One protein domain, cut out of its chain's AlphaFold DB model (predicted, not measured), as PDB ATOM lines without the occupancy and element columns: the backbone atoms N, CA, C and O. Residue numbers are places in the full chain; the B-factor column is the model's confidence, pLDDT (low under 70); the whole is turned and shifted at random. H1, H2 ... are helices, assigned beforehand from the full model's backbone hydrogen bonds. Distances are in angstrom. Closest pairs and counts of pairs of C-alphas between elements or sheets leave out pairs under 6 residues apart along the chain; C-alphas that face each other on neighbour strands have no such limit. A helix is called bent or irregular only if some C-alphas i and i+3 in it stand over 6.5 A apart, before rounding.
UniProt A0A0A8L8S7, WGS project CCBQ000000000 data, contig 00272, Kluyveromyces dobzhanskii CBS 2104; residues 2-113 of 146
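Overview. This is residues 2 to 113 of the 146 residues of an uncharacterized protein of Kluyveromyces dobzhanskii CBS 2104 (UniProt A0A0A8L8S7). One long helix, H3, makes the beam of an open, drawn-out model; the short helix H2 crosses its first part, and H4 crosses it farther along, near its last part, with H5 turning off H4 at a corner. H1 and H6 are small helices at far ends of the model, each touching no helix, and residues 2 to 7, 22 to 27 and 107 to 113 stick out free. The printed part has 112 residues with six named helices, H1 to H6 in order along the chain, and no named strand; the class is all helix. The whole is extended, with a radius of gyration of the C-alphas of 20.5 A, and elongated, with spans of 63 by 41 by 29 A.

Arrangement. H1, residues 2 to 6, stands free. H2, residues 13 to 20, touches H3, residues 31 to 60, about perpendicular at 81 degrees; the closest C-alphas are those of Ile 13 and Ala 35, 6.4 A apart, and H3 touches H2 with residues 34 to 38 alone. H4, residues 69 to 78, touches H3 about perpendicular at 77 degrees, with residues 51 to 56 of H3 alone; the closest C-alphas, of Thr 52 and Ala 75, are 5.4 A apart. H5, residues 80 to 85, touches H4 only at the corner by their tight link, at a steep tilt of 52 degrees, opposite ways; the closest C-alphas, of Ile 76 and Phe 82, are 5.0 A apart. H3 and H5 are apart, but only just, with a closest C-alpha distance of 8.2 A. H6, residues 95 to 100, is apart from H5. In H2, H3, H4 and H6 every O i to N i+4 pair is within hydrogen-bond range; in H1 it is 0 of 1, with 1 of 2 O i to N i+3 pairs, and in H5 0 of 2, with 2 of 3.

Along the chain. H1 begins at C-alpha 2, (-51.197, -17.567, 131.776). H2 is 10.6 A from first to last C-alpha. H3 runs 43.7 A, from C-alpha 31 at (-61.908, -1.397, 140.142) to C-alpha 60 at (-24.296, 15.862, 125.985). H4 is 14.3 A long. H5 is irregular, with C-alphas 81 and 84 7.5 A apart. H6 ends at C-alpha 100, (-18.504, 31.234, 146.701).

Size, cuts and confidence. The C-alphas farthest apart, of Glu 3 and Ser 112, are 65.5 A apart. The printed part has no cut, and no link is long; residues 101 to 113 hold no named element. The mean pLDDT of the printed part is 87.7, and residues 62 to 64 and 107 to 113 are under 70.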
ATOM      1  N   ASP A   2     -52.345 -18.477 131.632       70.25
ATOM      2  CA  ASP A   2     -51.197 -17.567 131.776       70.25
ATOM      3  C   ASP A   2     -51.170 -16.394 130.786       70.25
ATOM      4  O   ASP A   2     -50.657 -15.330 131.118       70.25
ATOM      5  N   GLU A   3     -51.815 -16.519 129.623       74.31
ATOM      6  CA  GLU A   3     -51.900 -15.430 128.635       74.31
ATOM      7  C   GLU A   3     -52.676 -14.203 129.147       74.31
ATOM      8  O   GLU A   3     -52.423 -13.077 128.738       74.31
ATOM      9  N   TYR A   4     -53.611 -14.384 130.083       71.50
ATOM     10  CA  TYR A   4     -54.334 -13.251 130.663       71.50
ATOM     11  C   TYR A   4     -53.460 -12.469 131.640       71.50
ATOM     12  O   TYR A   4     -53.567 -11.250 131.696       71.50
ATOM     13  N   LYS A   5     -52.548 -13.138 132.357       73.44
ATOM     14  CA  LYS A   5     -51.622 -12.471 133.283       73.44
ATOM     15  C   LYS A   5     -50.655 -11.534 132.562       73.44
ATOM     16  O   LYS A   5     -50.268 -10.537 133.156       73.44
ATOM     17  N   SER A   6     -50.294 -11.812 131.305       81.12
ATOM     18  CA  SER A   6     -49.443 -10.904 130.521       81.12
ATOM     19  C   SER A   6     -50.171  -9.635 130.067       81.12
ATOM     20  O   SER A   6     -49.518  -8.637 129.787       81.12
ATOM     21  N   LYS A   7     -51.511  -9.664 130.017       82.50
ATOM     22  CA  LYS A   7     -52.368  -8.523 129.648       82.50
ATOM     23  C   LYS A   7     -52.814  -7.696 130.858       82.50
ATOM     24  O   LYS A   7     -53.522  -6.709 130.686       82.50
ATOM     25  N   LEU A   8     -52.450  -8.102 132.077       87.25
ATOM     26  CA  LEU A   8     -52.661  -7.311 133.290       87.25
ATOM     27  C   LEU A   8     -51.514  -6.307 133.472       87.25
ATOM     28  O   LEU A   8     -50.408  -6.566 132.993       87.25
ATOM     29  N   PRO A   9     -51.745  -5.193 134.193       90.44
ATOM     30  CA  PRO A   9     -50.658  -4.289 134.535       90.44
ATOM     31  C   PRO A   9     -49.616  -5.058 135.354       90.44
ATOM     32  O   PRO A   9     -49.954  -5.841 136.251       90.44
ATOM     33  N   ARG A  10     -48.339  -4.840 135.039       91.12
ATOM     34  CA  ARG A  10     -47.201  -5.371 135.799       91.12
ATOM     35  C   ARG A  10     -47.175  -4.774 137.204       91.12
ATOM     36  O   ARG A  10     -46.752  -5.440 138.150       91.12
ATOM     37  N   LEU A  11     -47.645  -3.536 137.356       91.12
ATOM     38  CA  LEU A  11     -47.779  -2.872 138.643       91.12
ATOM     39  C   LEU A  11     -48.919  -3.485 139.479       91.12
ATOM     40  O   LEU A  11     -50.056  -3.608 139.013       91.12
ATOM     41  N   PRO A  12     -48.672  -3.833 140.759       93.81
ATOM     42  CA  PRO A  12     -49.704  -4.409 141.612       93.81
ATOM     43  C   PRO A  12     -50.859  -3.433 141.877       93.81
ATOM     44  O   PRO A  12     -50.692  -2.392 142.520       93.81
ATOM     45  N   ILE A  13     -52.078  -3.831 141.505       93.19
ATOM     46  CA  ILE A  13     -53.301  -3.038 141.732       93.19
ATOM     47  C   ILE A  13     -53.511  -2.728 143.228       93.19
ATOM     48  O   ILE A  13     -54.031  -1.673 143.592       93.19
ATOM     49  N   SER A  14     -53.075  -3.616 144.128       94.69
ATOM     50  CA  SER A  14     -53.151  -3.396 145.580       94.69
ATOM     51  C   SER A  14     -52.357  -2.168 146.043       94.69
ATOM     52  O   SER A  14     -52.796  -1.474 146.961       94.69
ATOM     53  N   LYS A  15     -51.225  -1.867 145.395       95.31
ATOM     54  CA  LYS A  15     -50.411  -0.678 145.681       95.31
ATOM     55  C   LYS A  15     -51.101   0.582 145.175       95.31
ATOM     56  O   LYS A  15     -51.212   1.532 145.940       95.31
ATOM     57  N   CYS A  16     -51.667   0.540 143.968       94.88
ATOM     58  CA  CYS A  16     -52.445   1.648 143.406       94.88
ATOM     59  C   CYS A  16     -53.612   2.038 144.328       94.88
ATOM     60  O   CYS A  16     -53.792   3.207 144.654       94.88
ATOM     61  N   LYS A  17     -54.348   1.047 144.852       94.88
ATOM     62  CA  LYS A  17     -55.424   1.282 145.832       94.88
ATOM     63  C   LYS A  17     -54.929   1.882 147.140       94.88
ATOM     64  O   LYS A  17     -55.621   2.708 147.724       94.88
ATOM     65  N   LYS A  18     -53.775   1.426 147.636       95.88
ATOM     66  CA  LYS A  18     -53.193   1.958 148.873       95.88
ATOM     67  C   LYS A  18     -52.796   3.424 148.693       95.88
ATOM     68  O   LYS A  18     -53.123   4.212 149.563       95.88
ATOM     69  N   ILE A  19     -52.157   3.766 147.573       95.81
ATOM     70  CA  ILE A  19     -51.746   5.139 147.249       95.81
ATOM     71  C   ILE A  19     -52.965   6.053 147.109       95.81
ATOM     72  O   ILE A  19     -52.995   7.110 147.721       95.81
ATOM     73  N   ALA A  20     -54.003   5.616 146.389       94.94
ATOM     74  CA  ALA A  20     -55.217   6.415 146.209       94.94
ATOM     75  C   ALA A  20     -55.925   6.755 147.532       94.94
ATOM     76  O   ALA A  20     -56.497   7.824 147.665       94.94
ATOM     77  N   ARG A  21     -55.872   5.863 148.530       94.12
ATOM     78  CA  ARG A  21     -56.466   6.093 149.860       94.12
ATOM     79  C   ARG A  21     -55.647   7.021 150.758       94.12
ATOM     80  O   ARG A  21     -56.111   7.342 151.845       94.12
ATOM     81  N   THR A  22     -54.431   7.379 150.355       95.50
ATOM     82  CA  THR A  22     -53.616   8.370 151.068       95.50
ATOM     83  C   THR A  22     -54.115   9.793 150.803       95.50
ATOM     84  O   THR A  22     -53.782  10.697 151.561       95.50
ATOM     85  N   ASP A  23     -54.915   9.993 149.751       94.81
ATOM     86  CA  ASP A  23     -55.514  11.284 149.425       94.81
ATOM     87  C   ASP A  23     -56.534  11.710 150.509       94.81
ATOM     88  O   ASP A  23     -57.455  10.932 150.801       94.81
ATOM     89  N   PRO A  24     -56.394  12.908 151.121       95.50
ATOM     90  CA  PRO A  24     -57.353  13.418 152.104       95.50
ATOM     91  C   PRO A  24     -58.778  13.575 151.549       95.50
ATOM     92  O   PRO A  24     -59.726  13.485 152.327       95.50
ATOM     93  N   GLU A  25     -58.948  13.752 150.234       94.94
ATOM     94  CA  GLU A  25     -60.252  13.891 149.570       94.94
ATOM     95  C   GLU A  25     -60.600  12.673 148.691       94.94
ATOM     96  O   GLU A  25     -61.205  12.785 147.623       94.94
ATOM     97  N   TYR A  26     -60.247  11.465 149.142       93.25
ATOM     98  CA  TYR A  26     -60.522  10.236 148.395       93.25
ATOM     99  C   TYR A  26     -62.028   9.955 148.193       93.25
ATOM    100  O   TYR A  26     -62.782   9.723 149.144       93.25
ATOM    101  N   VAL A  27     -62.447   9.839 146.927       92.81
ATOM    102  CA  VAL A  27     -63.796   9.402 146.521       92.81
ATOM    103  C   VAL A  27     -63.790   7.931 146.095       92.81
ATOM    104  O   VAL A  27     -62.857   7.444 145.453       92.81
ATOM    105  N   LEU A  28     -64.871   7.207 146.404       92.44
ATOM    106  CA  LEU A  28     -65.023   5.796 146.045       92.44
ATOM    107  C   LEU A  28     -64.802   5.570 144.538       92.44
ATOM    108  O   LEU A  28     -65.564   6.033 143.695       92.44
ATOM    109  N   THR A  29     -63.747   4.829 144.210       93.81
ATOM    110  CA  THR A  29     -63.285   4.615 142.833       93.81
ATOM    111  C   THR A  29     -63.565   3.185 142.368       93.81
ATOM    112  O   THR A  29     -63.443   2.231 143.141       93.81
ATOM    113  N   SER A  30     -63.913   3.008 141.090       95.50
ATOM    114  CA  SER A  30     -64.176   1.685 140.514       95.50
ATOM    115  C   SER A  30     -62.895   0.849 140.360       95.50
ATOM    116  O   SER A  30     -61.784   1.364 140.227       95.50
ATOM    117  N   GLN A  31     -63.042  -0.478 140.322       93.00
ATOM    118  CA  GLN A  31     -61.908  -1.397 140.142       93.00
ATOM    119  C   GLN A  31     -61.221  -1.218 138.782       93.00
ATOM    120  O   GLN A  31     -60.000  -1.335 138.695       93.00
ATOM    121  N   ALA A  32     -62.002  -0.905 137.744       93.38
ATOM    122  CA  ALA A  32     -61.495  -0.642 136.403       93.38
ATOM    123  C   ALA A  32     -60.637   0.632 136.361       93.38
ATOM    124  O   ALA A  32     -59.604   0.639 135.702       93.38
ATOM    125  N   ALA A  33     -61.005   1.670 137.119       94.69
ATOM    126  CA  ALA A  33     -60.206   2.889 137.215       94.69
ATOM    127  C   ALA A  33     -58.846   2.634 137.888       94.69
ATOM    128  O   ALA A  33     -57.834   3.112 137.390       94.69
ATOM    129  N   PHE A  34     -58.775   1.799 138.933       95.19
ATOM    130  CA  PHE A  34     -57.481   1.398 139.509       95.19
ATOM    131  C   PHE A  34     -56.593   0.630 138.525       95.19
ATOM    132  O   PHE A  34     -55.379   0.817 138.529       95.19
ATOM    133  N   ALA A  35     -57.182  -0.235 137.695       93.62
ATOM    134  CA  ALA A  35     -56.443  -0.915 136.634       93.62
ATOM    135  C   ALA A  35     -55.971   0.078 135.557       93.62
ATOM    136  O   ALA A  35     -54.825   0.004 135.130       93.62
ATOM    137  N   GLY A  36     -56.820   1.043 135.184       95.38
ATOM    138  CA  GLY A  36     -56.475   2.134 134.273       95.38
ATOM    139  C   GLY A  36     -55.286   2.950 134.772       95.38
ATOM    140  O   GLY A  36     -54.319   3.105 134.040       95.38
ATOM    141  N   VAL A  37     -55.302   3.370 136.044       95.69
ATOM    142  CA  VAL A  37     -54.172   4.073 136.673       95.69
ATOM    143  C   VAL A  37     -52.898   3.236 136.604       95.69
ATOM    144  O   VAL A  37     -51.865   3.769 136.224       95.69
ATOM    145  N   ALA A  38     -52.962   1.935 136.905       96.00
ATOM    146  CA  ALA A  38     -51.790   1.063 136.842       96.00
ATOM    147  C   ALA A  38     -51.168   1.029 135.429       96.00
ATOM    148  O   ALA A  38     -49.966   1.253 135.288       96.00
ATOM    149  N   PHE A  39     -51.982   0.852 134.381       95.44
ATOM    150  CA  PHE A  39     -51.506   0.921 132.993       95.44
ATOM    151  C   PHE A  39     -50.955   2.305 132.630       95.44
ATOM    152  O   PHE A  39     -49.885   2.412 132.034       95.44
ATOM    153  N   SER A  40     -51.657   3.372 133.018       95.94
ATOM    154  CA  SER A  40     -51.214   4.744 132.772       95.94
ATOM    155  C   SER A  40     -49.875   5.037 133.444       95.94
ATOM    156  O   SER A  40     -49.026   5.668 132.826       95.94
ATOM    157  N   THR A  41     -49.648   4.559 134.670       96.19
ATOM    158  CA  THR A  41     -48.376   4.758 135.378       96.19
ATOM    159  C   THR A  41     -47.213   4.006 134.735       96.19
ATOM    160  O   THR A  41     -46.093   4.507 134.747       96.19
ATOM    161  N   GLU A  42     -47.455   2.844 134.124       94.38
ATOM    162  CA  GLU A  42     -46.422   2.133 133.359       94.38
ATOM    163  C   GLU A  42     -46.015   2.922 132.117       94.38
ATOM    164  O   GLU A  42     -44.828   3.160 131.895       94.38
ATOM    165  N   LEU A  43     -47.007   3.386 131.353       95.81
ATOM    166  CA  LEU A  43     -46.759   4.197 130.167       95.81
ATOM    167  C   LEU A  43     -46.093   5.531 130.533       95.81
ATOM    168  O   LEU A  43     -45.175   5.971 129.850       95.81
ATOM    169  N   PHE A  44     -46.506   6.142 131.643       96.19
ATOM    170  CA  PHE A  44     -45.895   7.360 132.160       96.19
ATOM    171  C   PHE A  44     -44.402   7.175 132.457       96.19
ATOM    172  O   PHE A  44     -43.599   7.999 132.033       96.19
ATOM    173  N   LEU A  45     -44.014   6.092 133.142       95.31
ATOM    174  CA  LEU A  45     -42.605   5.818 133.445       95.31
ATOM    175  C   LEU A  45     -41.780   5.577 132.177       95.31
ATOM    176  O   LEU A  45     -40.639   6.029 132.101       95.31
ATOM    177  N   GLN A  46     -42.357   4.903 131.181       95.38
ATOM    178  CA  GLN A  46     -41.706   4.707 129.889       95.38
ATOM    179  C   GLN A  46     -41.471   6.044 129.174       95.38
ATOM    180  O   GLN A  46     -40.344   6.319 128.765       95.38
ATOM    181  N   ILE A  47     -42.496   6.900 129.104       96.25
ATOM    182  CA  ILE A  47     -42.399   8.237 128.501       96.25
ATOM    183  C   ILE A  47     -41.388   9.103 129.264       96.25
ATOM    184  O   ILE A  47     -40.570   9.777 128.647       96.25
ATOM    185  N   LEU A  48     -41.400   9.075 130.600       95.06
ATOM    186  CA  LEU A  48     -40.461   9.838 131.423       95.06
ATOM    187  C   LEU A  48     -39.008   9.444 131.130       95.06
ATOM    188  O   LEU A  48     -38.160  10.319 130.952       95.06
ATOM    189  N   ALA A  49     -38.719   8.144 131.051       93.69
ATOM    190  CA  ALA A  49     -37.378   7.650 130.758       93.69
ATOM    191  C   ALA A  49     -36.929   7.994 129.328       93.69
ATOM    192  O   ALA A  49     -35.801   8.450 129.138       93.69
ATOM    193  N   GLU A  50     -37.803   7.809 128.335       93.31
ATOM    194  CA  GLU A  50     -37.516   8.085 126.923       93.31
ATOM    195  C   GLU A  50     -37.238   9.571 126.671       93.31
ATOM    196  O   GLU A  50     -36.238   9.921 126.043       93.31
ATOM    197  N   GLU A  51     -38.076  10.452 127.213       93.88
ATOM    198  CA  GLU A  51     -37.940  11.905 127.066       93.88
ATOM    199  C   GLU A  51     -36.691  12.425 127.781       93.88
ATOM    200  O   GLU A  51     -35.929  13.212 127.217       93.88
ATOM    201  N   THR A  52     -36.430  11.936 128.997       93.12
ATOM    202  CA  THR A  52     -35.221  12.308 129.745       93.12
ATOM    203  C   THR A  52     -33.965  11.857 129.000       93.12
ATOM    204  O   THR A  52     -33.008  12.620 128.884       93.12
ATOM    205  N   CYS A  53     -33.964  10.642 128.444       92.06
ATOM    206  CA  CYS A  53     -32.840  10.129 127.663       92.06
ATOM    207  C   CYS A  53     -32.636  10.909 126.363       92.06
ATOM    208  O   CYS A  53     -31.506  11.281 126.049       92.06
ATOM    209  N   SER A  54     -33.719  11.216 125.651       91.25
ATOM    210  CA  SER A  54     -33.668  11.995 124.412       91.25
ATOM    211  C   SER A  54     -33.083  13.386 124.658       91.25
ATOM    212  O   SER A  54     -32.189  13.819 123.931       91.25
ATOM    213  N   LEU A  55     -33.515  14.068 125.725       91.06
ATOM    214  CA  LEU A  55     -32.986  15.386 126.076       91.06
ATOM    215  C   LEU A  55     -31.515  15.323 126.514       91.06
ATOM    216  O   LEU A  55     -30.716  16.167 126.107       91.06
ATOM    217  N   ALA A  56     -31.140  14.306 127.295       90.00
ATOM    218  CA  ALA A  56     -29.762  14.107 127.739       90.00
ATOM    219  C   ALA A  56     -28.803  13.870 126.561       90.00
ATOM    220  O   ALA A  56     -27.716  14.447 126.527       90.00
ATOM    221  N   GLN A  57     -29.217  13.068 125.574       88.69
ATOM    222  CA  GLN A  57     -28.435  12.817 124.359       88.69
ATOM    223  C   GLN A  57     -28.216  14.097 123.549       88.69
ATOM    224  O   GLN A  57     -27.101  14.341 123.095       88.69
ATOM    225  N   ILE A  58     -29.249  14.936 123.414       87.12
ATOM    226  CA  ILE A  58     -29.145  16.224 122.715       87.12
ATOM    227  C   ILE A  58     -28.167  17.160 123.437       87.12
ATOM    228  O   ILE A  58     -27.355  17.820 122.793       87.12
ATOM    229  N   HIS A  59     -28.224  17.216 124.771       83.12
ATOM    230  CA  HIS A  59     -27.388  18.125 125.554       83.12
ATOM    231  C   HIS A  59     -25.917  17.691 125.600       83.12
ATOM    232  O   HIS A  59     -25.020  18.510 125.420       83.12
ATOM    233  N   LYS A  60     -25.658  16.400 125.840       82.19
ATOM    234  CA  LYS A  60     -24.296  15.862 125.985       82.19
ATOM    235  C   LYS A  60     -23.652  15.507 124.645       82.19
ATOM    236  O   LYS A  60     -22.446  15.298 124.605       82.19
ATOM    237  N   GLN A  61     -24.431  15.423 123.563       77.44
ATOM    238  CA  GLN A  61     -23.989  14.952 122.243       77.44
ATOM    239  C   GLN A  61     -23.307  13.570 122.293       77.44
ATOM    240  O   GLN A  61     -22.530  13.202 121.411       77.44
ATOM    241  N   THR A  62     -23.587  12.785 123.336       67.00
ATOM    242  CA  THR A  62     -22.998  11.469 123.566       67.00
ATOM    243  C   THR A  62     -23.988  10.379 123.181       67.00
ATOM    244  O   THR A  62     -25.191  10.475 123.409       67.00
ATOM    245  N   LYS A  63     -23.468   9.279 122.626       66.75
ATOM    246  CA  LYS A  63     -24.265   8.073 122.336       66.75
ATOM    247  C   LYS A  63     -24.492   7.192 123.572       66.75
ATOM    248  O   LYS A  63     -25.152   6.161 123.478       66.75
ATOM    249  N   THR A  64     -23.894   7.542 124.710       68.56
ATOM    250  CA  THR A  64     -23.918   6.731 125.929       68.56
ATOM    251  C   THR A  64     -25.231   6.907 126.688       68.56
ATOM    252  O   THR A  64     -25.637   8.010 127.039       68.56
ATOM    253  N   LEU A  65     -25.892   5.784 126.971       73.12
ATOM    254  CA  LEU A  65     -27.238   5.708 127.547       73.12
ATOM    255  C   LEU A  65     -27.248   5.805 129.089       73.12
ATOM    256  O   LEU A  65     -27.991   5.084 129.754       73.12
ATOM    257  N   ARG A  66     -26.376   6.632 129.681       84.25
ATOM    258  CA  ARG A  66     -26.290   6.783 131.141       84.25
ATOM    259  C   ARG A  66     -27.020   8.050 131.575       84.25
ATOM    260  O   ARG A  66     -26.590   9.149 131.245       84.25
ATOM    261  N   LEU A  67     -28.111   7.870 132.316       88.44
ATOM    262  CA  LEU A  67     -28.894   8.961 132.890       88.44
ATOM    263  C   LEU A  67     -28.361   9.347 134.269       88.44
ATOM    264  O   LEU A  67     -28.212   8.490 135.145       88.44
ATOM    265  N   ASN A  68     -28.122  10.640 134.465       90.06
ATOM    266  CA  ASN A  68     -27.778  11.227 135.755       90.06
ATOM    267  C   ASN A  68     -28.985  11.970 136.348       90.06
ATOM    268  O   ASN A  68     -29.955  12.282 135.658       90.06
ATOM    269  N   TYR A  69     -28.919  12.284 137.645       92.06
ATOM    270  CA  TYR A  69     -29.963  13.066 138.318       92.06
ATOM    271  C   TYR A  69     -30.138  14.459 137.694       92.06
ATOM    272  O   TYR A  69     -31.262  14.921 137.510       92.06
ATOM    273  N   GLU A  70     -29.028  15.092 137.307       90.50
ATOM    274  CA  GLU A  70     -29.026  16.387 136.623       90.50
ATOM    275  C   GLU A  70     -29.880  16.354 135.350       90.50
ATOM    276  O   GLU A  70     -30.725  17.227 135.167       90.50
ATOM    277  N   ASP A  71     -29.754  15.296 134.539       91.62
ATOM    278  CA  ASP A  71     -30.528  15.130 133.304       91.62
ATOM    279  C   ASP A  71     -32.035  15.025 133.589       91.62
ATOM    280  O   ASP A  71     -32.848  15.634 132.894       91.62
ATOM    281  N   LEU A  72     -32.413  14.286 134.641       93.25
ATOM    282  CA  LEU A  72     -33.808  14.143 135.058       93.25
ATOM    283  C   LEU A  72     -34.391  15.474 135.545       93.25
ATOM    284  O   LEU A  72     -35.469  15.872 135.103       93.25
ATOM    285  N   SER A  73     -33.675  16.178 136.425       94.00
ATOM    286  CA  SER A  73     -34.112  17.480 136.944       94.00
ATOM    287  C   SER A  73     -34.238  18.527 135.825       94.00
ATOM    288  O   SER A  73     -35.209  19.285 135.779       94.00
ATOM    289  N   ALA A  74     -33.318  18.507 134.853       92.00
ATOM    290  CA  ALA A  74     -33.368  19.364 133.678       92.00
ATOM    291  C   ALA A  74     -34.548  19.015 132.760       92.00
ATOM    292  O   ALA A  74     -35.238  19.917 132.284       92.00
ATOM    293  N   ALA A  75     -34.826  17.731 132.522       93.19
ATOM    294  CA  ALA A  75     -35.968  17.310 131.712       93.19
ATOM    295  C   ALA A  75     -37.299  17.746 132.335       93.19
ATOM    296  O   ALA A  75     -38.140  18.324 131.648       93.19
ATOM    297  N   ILE A  76     -37.464  17.558 133.645       94.81
ATOM    298  CA  ILE A  76     -38.663  17.980 134.379       94.81
ATOM    299  C   ILE A  76     -38.878  19.495 134.270       94.81
ATOM    300  O   ILE A  76     -39.997  19.948 134.035       94.81
ATOM    301  N   ARG A  77     -37.801  20.283 134.369       91.50
ATOM    302  CA  ARG A  77     -37.853  21.745 134.240       91.50
ATOM    303  C   ARG A  77     -38.206  22.215 132.828       91.50
ATOM    304  O   ARG A  77     -38.916  23.205 132.684       91.50
ATOM    305  N   ASN A  78     -37.686  21.551 131.799       91.50
ATOM    306  CA  ASN A  78     -37.858  21.979 130.410       91.50
ATOM    307  C   ASN A  78     -39.196  21.531 129.802       91.50
ATOM    308  O   ASN A  78     -39.695  22.175 128.880       91.50
ATOM    309  N   LEU A  79     -39.774  20.425 130.280       93.00
ATOM    310  CA  LEU A  79     -40.996  19.852 129.726       93.00
ATOM    311  C   LEU A  79     -42.207  20.183 130.608       93.00
ATOM    312  O   LEU A  79     -42.336  19.677 131.720       93.00
ATOM    313  N   ASP A  80     -43.156  20.946 130.058       94.44
ATOM    314  CA  ASP A  80     -44.376  21.379 130.766       94.44
ATOM    315  C   ASP A  80     -45.190  20.198 131.335       94.44
ATOM    316  O   ASP A  80     -45.636  20.204 132.481       94.44
ATOM    317  N   LYS A  81     -45.270  19.095 130.579       94.00
ATOM    318  CA  LYS A  81     -45.965  17.860 130.986       94.00
ATOM    319  C   LYS A  81     -45.411  17.200 132.258       94.00
ATOM    320  O   LYS A  81     -46.102  16.380 132.860       94.00
ATOM    321  N   PHE A  82     -44.186  17.532 132.665       95.44
ATOM    322  CA  PHE A  82     -43.551  17.004 133.872       95.44
ATOM    323  C   PHE A  82     -43.472  18.027 135.011       95.44
ATOM    324  O   PHE A  82     -42.994  17.678 136.084       95.44
ATOM    325  N   GLN A  83     -44.000  19.245 134.842       93.88
ATOM    326  CA  GLN A  83     -43.928  20.305 135.860       93.88
ATOM    327  C   GLN A  83     -44.537  19.915 137.208       93.88
ATOM    328  O   GLN A  83     -44.078  20.383 138.246       93.88
ATOM    329  N   PHE A  84     -45.508  18.997 137.221       95.00
ATOM    330  CA  PHE A  84     -46.087  18.464 138.457       95.00
ATOM    331  C   PHE A  84     -45.078  17.698 139.343       95.00
ATOM    332  O   PHE A  84     -45.379  17.414 140.498       95.00
ATOM    333  N   LEU A  85     -43.897  17.348 138.817       95.25
ATOM    334  CA  LEU A  85     -42.803  16.709 139.556       95.25
ATOM    335  C   LEU A  85     -41.753  17.696 140.086       95.25
ATOM    336  O   LEU A  85     -40.825  17.256 140.760       95.25
ATOM    337  N   SER A  86     -41.869  18.994 139.792       92.12
ATOM    338  CA  SER A  86     -40.863  20.005 140.167       92.12
ATOM    339  C   SER A  86     -40.585  20.051 141.674       92.12
ATOM    340  O   SER A  86     -39.428  20.122 142.082       92.12
ATOM    341  N   ASP A  87     -41.625  19.903 142.494       92.38
ATOM    342  CA  ASP A  87     -41.500  19.868 143.956       92.38
ATOM    343  C   ASP A  87     -40.891  18.554 144.479       92.38
ATOM    344  O   ASP A  87     -40.329  18.506 145.572       92.38
ATOM    345  N   VAL A  88     -41.003  17.467 143.708       94.56
ATOM    346  CA  VAL A  88     -40.510  16.131 144.084       94.56
ATOM    347  C   VAL A  88     -39.054  15.934 143.663       94.56
ATOM    348  O   VAL A  88     -38.296  15.250 144.351       94.56
ATOM    349  N   VAL A  89     -38.658  16.518 142.533       93.25
ATOM    350  CA  VAL A  89     -37.320  16.391 141.945       93.25
ATOM    351  C   VAL A  89     -36.739  17.793 141.727       93.25
ATOM    352  O   VAL A  89     -36.765  18.305 140.604       93.25
ATOM    353  N   PRO A  90     -36.239  18.442 142.794       90.12
ATOM    354  CA  PRO A  90     -35.678  19.781 142.694       90.12
ATOM    355  C   PRO A  90     -34.341  19.781 141.945       90.12
ATOM    356  O   PRO A  90     -33.582  18.813 141.975       90.12
ATOM    357  N   GLN A  91     -34.010  20.904 141.310       89.00
ATOM    358  CA  GLN A  91     -32.680  21.097 140.740       89.00
ATOM    359  C   GLN A  91     -31.653  21.256 141.868       89.00
ATOM    360  O   GLN A  91     -31.853  22.032 142.803       89.00
ATOM    361  N   THR A  92     -30.556  20.511 141.779       88.25
ATOM    362  CA  THR A  92     -29.464  20.561 142.752       88.25
ATOM    363  C   THR A  92     -28.333  21.435 142.240       88.25
ATOM    364  O   THR A  92     -27.900  21.268 141.103       88.25
ATOM    365  N   ASP A  93     -27.814  22.299 143.108       84.69
ATOM    366  CA  ASP A  93     -26.622  23.102 142.851       84.69
ATOM    367  C   ASP A  93     -25.479  22.662 143.773       84.69
ATOM    368  O   ASP A  93     -25.693  22.218 144.905       84.69
ATOM    369  N   ASN A  94     -24.239  22.810 143.302       87.75
ATOM    370  CA  ASN A  94     -23.069  22.495 144.110       87.75
ATOM    371  C   ASN A  94     -22.934  23.481 145.288       87.75
ATOM    372  O   ASN A  94     -22.895  24.702 145.098       87.75
ATOM    373  N   LEU A  95     -22.807  22.947 146.508       86.12
ATOM    374  CA  LEU A  95     -22.710  23.750 147.728       86.12
ATOM    375  C   LEU A  95     -21.505  24.703 147.712       86.12
ATOM    376  O   LEU A  95     -21.650  25.864 148.086       86.12
ATOM    377  N   ALA A  96     -20.337  24.256 147.245       85.44
ATOM    378  CA  ALA A  96     -19.136  25.091 147.197       85.44
ATOM    379  C   ALA A  96     -19.331  26.312 146.284       85.44
ATOM    380  O   ALA A  96     -18.899  27.417 146.618       85.44
ATOM    381  N   SER A  97     -20.045  26.140 145.168       85.75
ATOM    382  CA  SER A  97     -20.392  27.239 144.261       85.75
ATOM    383  C   SER A  97     -21.352  28.236 144.913       85.75
ATOM    384  O   SER A  97     -21.110  29.438 144.867       85.75
ATOM    385  N   LEU A  98     -22.398  27.758 145.597       87.12
ATOM    386  CA  LEU A  98     -23.368  28.619 146.291       87.12
ATOM    387  C   LEU A  98     -22.730  29.462 147.402       87.12
ATOM    388  O   LEU A  98     -23.117  30.610 147.629       87.12
ATOM    389  N   VAL A  99     -21.746  28.888 148.088       87.62
ATOM    390  CA  VAL A  99     -20.959  29.556 149.128       87.62
ATOM    391  C   VAL A  99     -20.064  30.624 148.522       87.62
ATOM    392  O   VAL A  99     -20.044  31.752 149.012       87.62
ATOM    393  N   ARG A 100     -19.355  30.290 147.436       88.56
ATOM    394  CA  ARG A 100     -18.504  31.234 146.701       88.56
ATOM    395  C   ARG A 100     -19.310  32.427 146.183       88.56
ATOM    396  O   ARG A 100     -18.843  33.557 146.245       88.56
ATOM    397  N   GLU A 101     -20.534  32.181 145.727       90.00
ATOM    398  CA  GLU A 101     -21.478  33.208 145.272       90.00
ATOM    399  C   GLU A 101     -22.231  33.912 146.416       90.00
ATOM    400  O   GLU A 101     -23.079  34.766 146.164       90.00
ATOM    401  N   ASN A 102     -21.935  33.574 147.677       85.31
ATOM    402  CA  ASN A 102     -22.547  34.145 148.879       85.31
ATOM    403  C   ASN A 102     -24.086  34.016 148.920       85.31
ATOM    404  O   ASN A 102     -24.771  34.790 149.593       85.31
ATOM    405  N   LYS A 103     -24.635  33.027 148.200       85.38
ATOM    406  CA  LYS A 103     -26.071  32.708 148.155       85.38
ATOM    407  C   LYS A 103     -26.521  31.905 149.371       85.38
ATOM    408  O   LYS A 103     -27.691  31.954 149.739       85.38
ATOM    409  N   VAL A 104     -25.601  31.176 150.004       84.12
ATOM    410  CA  VAL A 104     -25.873  30.351 151.185       84.12
ATOM    411  C   VAL A 104     -24.758  30.534 152.209       84.12
ATOM    412  O   VAL A 104     -23.576  30.456 151.882       84.12
ATOM    413  N   ARG A 105     -25.138  30.745 153.472       78.81
ATOM    414  CA  ARG A 105     -24.224  30.700 154.617       78.81
ATOM    415  C   ARG A 105     -24.394  29.359 155.314       78.81
ATOM    416  O   ARG A 105     -25.418  29.122 155.946       78.81
ATOM    417  N   TYR A 106     -23.397  28.493 155.203       72.12
ATOM    418  CA  TYR A 106     -23.329  27.245 155.957       72.12
ATOM    419  C   TYR A 106     -22.365  27.448 157.124       72.12
ATOM    420  O   TYR A 106     -21.257  27.952 156.958       72.12
ATOM    421  N   THR A 107     -22.817  27.116 158.330       68.88
ATOM    422  CA  THR A 107     -21.953  27.132 159.511       68.88
ATOM    423  C   THR A 107     -21.447  25.711 159.673       68.88
ATOM    424  O   THR A 107     -22.216  24.835 160.066       68.88
ATOM    425  N   ILE A 108     -20.186  25.449 159.330       59.47
ATOM    426  CA  ILE A 108     -19.556  24.203 159.766       59.47
ATOM    427  C   ILE A 108     -19.439  24.321 161.287       59.47
ATOM    428  O   ILE A 108     -18.726  25.191 161.790       59.47
ATOM    429  N   VAL A 109     -20.177  23.502 162.037       54.38
ATOM    430  CA  VAL A 109     -19.910  23.336 163.468       54.38
ATOM    431  C   VAL A 109     -18.554  22.635 163.548       54.38
ATOM    432  O   VAL A 109     -18.443  21.446 163.274       54.38
ATOM    433  N   ASN A 110     -17.516  23.430 163.791       51.34
ATOM    434  CA  ASN A 110     -16.105  23.056 163.778       51.34
ATOM    435  C   ASN A 110     -15.820  21.819 164.662       51.34
ATOM    436  O   ASN A 110     -16.199  21.819 165.836       51.34
ATOM    437  N   PRO A 111     -15.057  20.837 164.150       48.06
ATOM    438  CA  PRO A 111     -13.821  20.498 164.845       48.06
ATOM    439  C   PRO A 111     -12.631  20.409 163.874       48.06
ATOM    440  O   PRO A 111     -12.288  19.327 163.432       48.06
ATOM    441  N   SER A 112     -12.004  21.561 163.622       45.62
ATOM    442  CA  SER A 112     -10.616  21.836 163.205       45.62
ATOM    443  C   SER A 112     -10.007  21.156 161.951       45.62
ATOM    444  O   SER A 112     -10.433  20.084 161.545       45.62
ATOM    445  N   PRO A 113      -9.002  21.811 161.322       60.97
ATOM    446  CA  PRO A 113      -8.453  21.510 159.990       60.97
ATOM    447  C   PRO A 113      -7.376  20.402 160.093       60.97
ATOM    448  O   PRO A 113      -6.889  20.151 161.188       60.97
TER     449      PRO A 113